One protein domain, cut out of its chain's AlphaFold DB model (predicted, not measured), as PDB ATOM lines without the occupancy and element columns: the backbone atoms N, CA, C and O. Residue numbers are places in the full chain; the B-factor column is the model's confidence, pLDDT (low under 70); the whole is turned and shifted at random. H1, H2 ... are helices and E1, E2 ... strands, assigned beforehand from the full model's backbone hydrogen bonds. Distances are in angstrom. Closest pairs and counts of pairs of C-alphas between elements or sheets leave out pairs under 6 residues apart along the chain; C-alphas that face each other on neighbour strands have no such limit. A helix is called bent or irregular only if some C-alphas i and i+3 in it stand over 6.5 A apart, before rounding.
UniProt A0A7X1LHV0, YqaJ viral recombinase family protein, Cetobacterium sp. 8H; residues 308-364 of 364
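Overview. This is residues 308 to 364 of the 364 residues of the protein "YqaJ viral recombinase family protein" of Cetobacterium sp. 8H (UniProt A0A7X1LHV0). A small sheet of three antiparallel strands has one long, kinked helix rising from it like an arm: the later part of H1, residues 319 to 326, grazes the sheet, while residues 308 to 318 stick out free. Past E3, residues 359 to 364 make a tail. The 57 printed residues hold one named helix and three named strands, in the order H1, E1, E2, E3 along the chain; the sheet order is E1, E2, E3, and the class is mixed, helices and strands. The whole is loose, with a radius of gyration of the C-alphas of 12.8 A, and spans 36 by 30 by 24 A.

Along the chain. In the sheet, E2 is residues 340 to 346, 19.7 A long, E3 is residues 352 to 358, 20.0 A, and E1 is residues 333 to 336, 10.0 A. H1, residues 308 to 329, measures 30.4 A from C-alpha 308 at (237.048, 348.486, 316.113) to C-alpha 329 at (240.661, 321.388, 329.507). E3 ends with C-alpha 358 at (228.950, 333.116, 316.770).

Arrangement. E1, E2 and E3 form a meander, each strand the antiparallel neighbour of the one before, with E1 and E3 as edge strands. The hairpin E1 and E2 has N 334 and O 342 within hydrogen-bond range at 2.9 A; the hairpin E2 and E3 has N 343 and O 355 at 2.8 A. H1 is on the sheet but only grazes it; its closest C-alphas to E1 are Met 326 and Leu 334, 6.7 A apart. H1 and E3 are near each other, with 5 pairs of C-alphas within 10 A. H1 has a kink of 39 degrees near residue 315 and is irregular, but only just: C-alphas 314 and 317 are 6.8 A apart. In H1, 16 of 18 O i to N i+4 pairs are within hydrogen-bond range.

Size, cuts and confidence. The C-alphas farthest apart, Arg 349 and Ala 364, are 37.0 A from each other. The printed part has no cut, and its three links are tight. Mean pLDDT of the printed part is 87.4; residues 361 to 364 are under 70.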
ATOM      1  N   LEU A 308     237.004 349.940 316.277       89.81
ATOM      2  CA  LEU A 308     237.048 348.486 316.113       89.81
ATOM      3  C   LEU A 308     238.433 347.923 316.451       89.81
ATOM      4  O   LEU A 308     238.534 346.916 317.144       89.81
ATOM      5  N   LYS A 309     239.496 348.594 315.997       88.94
ATOM      6  CA  LYS A 309     240.871 348.172 316.267       88.94
ATOM      7  C   LYS A 309     241.228 348.280 317.754       88.94
ATOM      8  O   LYS A 309     241.885 347.387 318.276       88.94
ATOM      9  N   GLU A 310     240.796 349.347 318.424       90.19
ATOM     10  CA  GLU A 310     240.998 349.526 319.870       90.19
ATOM     11  C   GLU A 310     240.301 348.393 320.657       90.19
ATOM     12  O   GLU A 310     240.924 347.757 321.504       90.19
ATOM     13  N   ILE A 311     239.064 348.038 320.289       87.44
ATOM     14  CA  ILE A 311     238.334 346.909 320.894       87.44
ATOM     15  C   ILE A 311     239.023 345.562 320.605       87.44
ATOM     16  O   ILE A 311     239.106 344.706 321.485       87.44
ATOM     17  N   GLU A 312     239.527 345.336 319.388       86.44
ATOM     18  CA  GLU A 312     240.264 344.109 319.043       86.44
ATOM     19  C   GLU A 312     241.567 343.958 319.851       86.44
ATOM     20  O   GLU A 312     241.912 342.850 320.283       86.44
ATOM     21  N   GLU A 313     242.284 345.060 320.088       86.75
ATOM     22  CA  GLU A 313     243.471 345.087 320.948       86.75
ATOM     23  C   GLU A 313     243.096 344.732 322.401       86.75
ATOM     24  O   GLU A 313     243.720 343.838 322.986       86.75
ATOM     25  N   ASP A 314     242.012 345.303 322.937       87.06
ATOM     26  CA  ASP A 314     241.481 344.993 324.275       87.06
ATOM     27  C   ASP A 314     240.981 343.544 324.420       87.06
ATOM     28  O   ASP A 314     241.024 342.963 325.508       87.06
ATOM     29  N   MET A 315     240.548 342.911 323.326       86.00
ATOM     30  CA  MET A 315     240.117 341.508 323.307       86.00
ATOM     31  C   MET A 315     241.285 340.511 323.303       86.00
ATOM     32  O   MET A 315     241.092 339.333 323.619       86.00
ATOM     33  N   THR A 316     242.503 340.942 322.967       88.75
ATOM     34  CA  THR A 316     243.670 340.050 322.844       88.75
ATOM     35  C   THR A 316     244.000 339.294 324.145       88.75
ATOM     36  O   THR A 316     244.192 338.073 324.083       88.75
ATOM     37  N   PRO A 317     244.023 339.935 325.333       90.12
ATOM     38  CA  PRO A 317     244.199 339.231 326.604       90.12
ATOM     39  C   PRO A 317     243.114 338.177 326.860       90.12
ATOM     40  O   PRO A 317     243.430 337.055 327.252       90.12
ATOM     41  N   PHE A 318     241.851 338.492 326.563       87.69
ATOM     42  CA  PHE A 318     240.733 337.562 326.734       87.69
ATOM     43  C   PHE A 318     240.836 336.354 325.788       87.69
ATOM     44  O   PHE A 318     240.609 335.211 326.189       87.69
ATOM     45  N   ILE A 319     241.268 336.572 324.542       90.19
ATOM     46  CA  ILE A 319     241.573 335.487 323.597       90.19
ATOM     47  C   ILE A 319     242.670 334.571 324.157       90.19
ATOM     48  O   ILE A 319     242.547 333.346 324.079       90.19
ATOM     49  N   ALA A 320     243.726 335.138 324.744       91.69
ATOM     50  CA  ALA A 320     244.791 334.354 325.361       91.69
ATOM     51  C   ALA A 320     244.285 333.544 326.571       91.69
ATOM     52  O   ALA A 320     244.682 332.387 326.742       91.69
ATOM     53  N   GLU A 321     243.371 334.097 327.375       92.38
ATOM     54  CA  GLU A 321     242.711 333.376 328.472       92.38
ATOM     55  C   GLU A 321     241.878 332.194 327.968       92.38
ATOM     56  O   GLU A 321     242.004 331.089 328.500       92.38
ATOM     57  N   ILE A 322     241.091 332.382 326.904       92.06
ATOM     58  CA  ILE A 322     240.335 331.300 326.257       92.06
ATOM     59  C   ILE A 322     241.282 330.200 325.776       92.06
ATOM     60  O   ILE A 322     241.074 329.026 326.079       92.06
ATOM     61  N   GLN A 323     242.346 330.562 325.058       92.81
ATOM     62  CA  GLN A 323     243.327 329.598 324.553       92.81
ATOM     63  C   GLN A 323     243.992 328.819 325.690       92.81
ATOM     64  O   GLN A 323     244.113 327.595 325.609       92.81
ATOM     65  N   LYS A 324     244.378 329.506 326.772       93.94
ATOM     66  CA  LYS A 324     244.905 328.868 327.981       93.94
ATOM     67  C   LYS A 324     243.878 327.913 328.587       93.94
ATOM     68  O   LYS A 324     244.234 326.790 328.938       93.94
ATOM     69  N   LYS A 325     242.606 328.312 328.657       93.69
ATOM     70  CA  LYS A 325     241.544 327.469 329.210       93.69
ATOM     71  C   LYS A 325     241.299 326.214 328.378       93.69
ATOM     72  O   LYS A 325     241.134 325.137 328.940       93.69
ATOM     73  N   MET A 326     241.342 326.332 327.053       94.38
ATOM     74  CA  MET A 326     241.255 325.188 326.140       94.38
ATOM     75  C   MET A 326     242.414 324.202 326.343       94.38
ATOM     76  O   MET A 326     242.189 322.994 326.337       94.38
ATOM     77  N   LEU A 327     243.637 324.699 326.587       93.12
ATOM     78  CA  LEU A 327     244.790 323.854 326.921       93.12
ATOM     79  C   LEU A 327     244.609 323.131 328.263       93.12
ATOM     80  O   LEU A 327     244.876 321.933 328.341       93.12
ATOM     81  N   GLU A 328     244.138 323.831 329.301       94.12
ATOM     82  CA  GLU A 328     243.847 323.241 330.619       94.12
ATOM     83  C   GLU A 328     242.792 322.130 330.535       94.12
ATOM     84  O   GLU A 328     242.925 321.099 331.190       94.12
ATOM     85  N   LEU A 329     241.756 322.338 329.718       94.81
ATOM     86  CA  LEU A 329     240.661 321.388 329.507       94.81
ATOM     87  C   LEU A 329     240.984 320.295 328.478       94.81
ATOM     88  O   LEU A 329     240.185 319.379 328.312       94.81
ATOM     89  N   GLN A 330     242.129 320.388 327.794       94.38
ATOM     90  CA  GLN A 330     242.540 319.483 326.715       94.38
ATOM     91  C   GLN A 330     241.474 319.327 325.619       94.38
ATOM     92  O   GLN A 330     241.185 318.222 325.164       94.38
ATOM     93  N   THR A 331     240.892 320.447 325.189       93.12
ATOM     94  CA  THR A 331     239.852 320.478 324.154       93.12
ATOM     95  C   THR A 331     240.257 321.343 322.963       93.12
ATOM     96  O   THR A 331     241.002 322.317 323.101       93.12
ATOM     97  N   ASP A 332     239.771 320.982 321.779       92.38
ATOM     98  CA  ASP A 332     239.903 321.741 320.539       92.38
ATOM     99  C   ASP A 332     238.700 322.657 320.260       92.38
ATOM    100  O   ASP A 332     238.791 323.497 319.360       92.38
ATOM    101  N   GLU A 333     237.633 322.579 321.066       94.00
ATOM    102  CA  GLU A 333     236.432 323.413 320.961       94.00
ATOM    103  C   GLU A 333     235.934 323.883 322.341       94.00
ATOM    104  O   GLU A 333     235.867 323.117 323.298       94.00
ATOM    105  N   LEU A 334     235.565 325.161 322.469       92.75
ATOM    106  CA  LEU A 334     235.033 325.722 323.714       92.75
ATOM    107  C   LEU A 334     233.885 326.688 323.426       92.75
ATOM    108  O   LEU A 334     234.044 327.639 322.662       92.75
ATOM    109  N   ILE A 335     232.738 326.461 324.064       92.25
ATOM    110  CA  ILE A 335     231.579 327.355 323.981       92.25
ATOM    111  C   ILE A 335     231.729 328.479 325.012       92.25
ATOM    112  O   ILE A 335     232.006 328.227 326.183       92.25
ATOM    113  N   ILE A 336     231.526 329.718 324.568       89.56
ATOM    114  CA  ILE A 336     231.640 330.941 325.366       89.56
ATOM    115  C   ILE A 336     230.265 331.605 325.405       89.56
ATOM    116  O   ILE A 336     229.671 331.888 324.363       89.56
ATOM    117  N   ASN A 337     229.752 331.838 326.614       89.44
ATOM    118  CA  ASN A 337     228.468 332.502 326.876       89.44
ATOM    119  C   ASN A 337     227.252 331.894 326.148       89.44
ATOM    120  O   ASN A 337     226.269 332.589 325.941       89.44
ATOM    121  N   ASN A 338     227.298 330.618 325.742       87.25
ATOM    122  CA  ASN A 338     226.282 329.967 324.890       87.25
ATOM    123  C   ASN A 338     225.988 330.687 323.559       87.25
ATOM    124  O   ASN A 338     225.031 330.342 322.868       87.25
ATOM    125  N   GLU A 339     226.826 331.644 323.176       89.75
ATOM    126  CA  GLU A 339     226.645 332.480 321.989       89.75
ATOM    127  C   GLU A 339     227.800 332.325 321.008       89.75
ATOM    128  O   GLU A 339     227.613 332.517 319.813       89.75
ATOM    129  N   TYR A 340     228.982 331.930 321.481       91.56
ATOM    130  CA  TYR A 340     230.183 331.829 320.661       91.56
ATOM    131  C   TYR A 340     230.865 330.475 320.827       91.56
ATOM    132  O   TYR A 340     230.752 329.822 321.863       91.56
ATOM    133  N   ILE A 341     231.619 330.069 319.807       92.94
ATOM    134  CA  ILE A 341     232.486 328.893 319.830       92.94
ATOM    135  C   ILE A 341     233.911 329.280 319.432       92.94
ATOM    136  O   ILE A 341     234.149 329.844 318.361       92.94
ATOM    137  N   ALA A 342     234.863 328.968 320.308       93.38
ATOM    138  CA  ALA A 342     236.290 329.020 320.037       93.38
ATOM    139  C   ALA A 342     236.770 327.651 319.544       93.38
ATOM    140  O   ALA A 342     236.407 326.630 320.121       93.38
ATOM    141  N   THR A 343     237.586 327.617 318.488       93.94
ATOM    142  CA  THR A 343     238.091 326.367 317.894       93.94
ATOM    143  C   THR A 343     239.570 326.451 317.538       93.94
ATOM    144  O   THR A 343     240.040 327.475 317.032       93.94
ATOM    145  N   TRP A 344     240.285 325.343 317.726       93.44
ATOM    146  CA  TRP A 344     241.609 325.101 317.156       93.44
ATOM    147  C   TRP A 344     241.497 324.110 315.997       93.44
ATOM    148  O   TRP A 344     241.059 322.981 316.178       93.44
ATOM    149  N   LYS A 345     241.917 324.508 314.789       91.50
ATOM    150  CA  LYS A 345     241.898 323.635 313.599       91.50
ATOM    151  C   LYS A 345     243.250 323.618 312.906       91.50
ATOM    152  O   LYS A 345     243.937 324.634 312.861       91.50
ATOM    153  N   ILE A 346     243.623 322.472 312.346       90.62
ATOM    154  CA  ILE A 346     244.798 322.352 311.479       90.62
ATOM    155  C   ILE A 346     244.323 322.532 310.038       90.62
ATOM    156  O   ILE A 346     243.447 321.800 309.575       90.62
ATOM    157  N   ASP A 347     244.850 323.536 309.340       86.88
ATOM    158  CA  ASP A 347     244.499 323.757 307.938       86.88
ATOM    159  C   ASP A 347     245.155 322.719 307.008       86.88
ATOM    160  O   ASP A 347     246.019 321.938 307.407       86.88
ATOM    161  N   LYS A 348     244.759 322.713 305.727       87.44
ATOM    162  CA  LYS A 348     245.272 321.764 304.717       87.44
ATOM    163  C   LYS A 348     246.796 321.822 304.521       87.44
ATOM    164  O   LYS A 348     247.350 320.937 303.880       87.44
ATOM    165  N   ARG A 349     247.461 322.872 305.014       89.44
ATOM    166  CA  ARG A 349     248.914 323.078 304.937       89.44
ATOM    167  C   ARG A 349     249.618 322.764 306.265       89.44
ATOM    168  O   ARG A 349     250.829 322.929 306.348       89.44
ATOM    169  N   GLY A 350     248.887 322.309 307.284       87.25
ATOM    170  CA  GLY A 350     249.430 321.929 308.587       87.25
ATOM    171  C   GLY A 350     249.510 323.066 309.611       87.25
ATOM    172  O   GLY A 350     250.027 322.844 310.706       87.25
ATOM    173  N   TYR A 351     249.004 324.270 309.317       88.81
ATOM    174  CA  TYR A 351     249.048 325.373 310.282       88.81
ATOM    175  C   TYR A 351     247.900 325.285 311.288       88.81
ATOM    176  O   TYR A 351     246.744 325.092 310.912       88.81
ATOM    177  N   LYS A 352     248.211 325.504 312.571       90.19
ATOM    178  CA  LYS A 352     247.209 325.647 313.634       90.19
ATOM    179  C   LYS A 352     246.536 327.015 313.527       90.19
ATOM    180  O   LYS A 352     247.207 328.045 313.537       90.19
ATOM    181  N   ARG A 353     245.211 327.028 313.434       91.44
ATOM    182  CA  ARG A 353     244.372 328.223 313.333       91.44
ATOM    183  C   ARG A 353     243.416 328.267 314.514       91.44
ATOM    184  O   ARG A 353     242.645 327.330 314.703       91.44
ATOM    185  N   PHE A 354     243.463 329.363 315.258       91.75
ATOM    186  CA  PHE A 354     242.475 329.684 316.277       91.75
ATOM    187  C   PHE A 354     241.382 330.556 315.661       91.75
ATOM    188  O   PHE A 354     241.692 331.493 314.928       91.75
ATOM    189  N   ASN A 355     240.117 330.247 315.933       91.62
ATOM    190  CA  ASN A 355     238.981 331.051 315.483       91.62
ATOM    191  C   ASN A 355     237.930 331.148 316.586       91.62
ATOM    192  O   ASN A 355     237.673 330.148 317.251       91.62
ATOM    193  N   ILE A 356     237.267 332.300 316.688       90.25
ATOM    194  CA  ILE A 356     236.039 332.490 317.468       90.25
ATOM    195  C   ILE A 356     234.935 332.891 316.492       90.25
ATOM    196  O   ILE A 356     235.162 333.730 315.619       90.25
ATOM    197  N   LYS A 357     233.764 332.265 316.593       91.19
ATOM    198  CA  LYS A 357     232.590 332.588 315.768       91.19
ATOM    199  C   LYS A 357     231.323 332.531 316.606       91.19
ATOM    200  O   LYS A 357     231.291 331.807 317.597       91.19
ATOM    201  N   GLU A 358     230.292 333.263 316.197       89.62
ATOM    202  CA  GLU A 358     228.950 333.116 316.770       89.62
ATOM    203  C   GLU A 358     228.431 331.697 316.482       89.62
ATOM    204  O   GLU A 358     228.632 331.150 315.390       89.62
ATOM    205  N   LEU A 359     227.811 331.070 317.478       84.44
ATOM    206  CA  LEU A 359     227.117 329.802 317.323       84.44
ATOM    207  C   LEU A 359     225.959 330.007 316.350       84.44
ATOM    208  O   LEU A 359     225.184 330.953 316.472       84.44
ATOM    209  N   ALA A 360     225.817 329.094 315.388       74.69
ATOM    210  CA  ALA A 360     224.636 329.079 314.541       74.69
ATOM    211  C   ALA A 360     223.413 328.891 315.447       74.69
ATOM    212  O   ALA A 360     223.242 327.829 316.051       74.69
ATOM    213  N   LYS A 361     222.583 329.932 315.574       65.06
ATOM    214  CA  LYS A 361     221.295 329.823 316.258       65.06
ATOM    215  C   LYS A 361     220.484 328.807 315.467       65.06
ATOM    216  O   LYS A 361     220.086 329.081 314.336       65.06
ATOM    217  N   TYR A 362     220.290 327.618 316.029       48.06
ATOM    218  CA  TYR A 362     219.291 326.699 315.508       48.06
ATOM    219  C   TYR A 362     217.954 327.434 315.600       48.06
ATOM    220  O   TYR A 362     217.481 327.739 316.695       48.06
ATOM    221  N   VAL A 363     217.394 327.787 314.443       40.91
ATOM    222  CA  VAL A 363     215.982 328.145 314.338       40.91
ATOM    223  C   VAL A 363     215.239 326.863 314.700       40.91
ATOM    224  O   VAL A 363     215.274 325.902 313.932       40.91
ATOM    225  N   ALA A 364     214.731 326.814 315.930       35.78
ATOM    226  CA  ALA A 364     213.874 325.737 316.409       35.78
ATOM    227  C   ALA A 364     212.532 325.746 315.671       35.78
ATOM    228  O   ALA A 364     212.051 326.861 315.354       35.78
TER     229      ALA A 364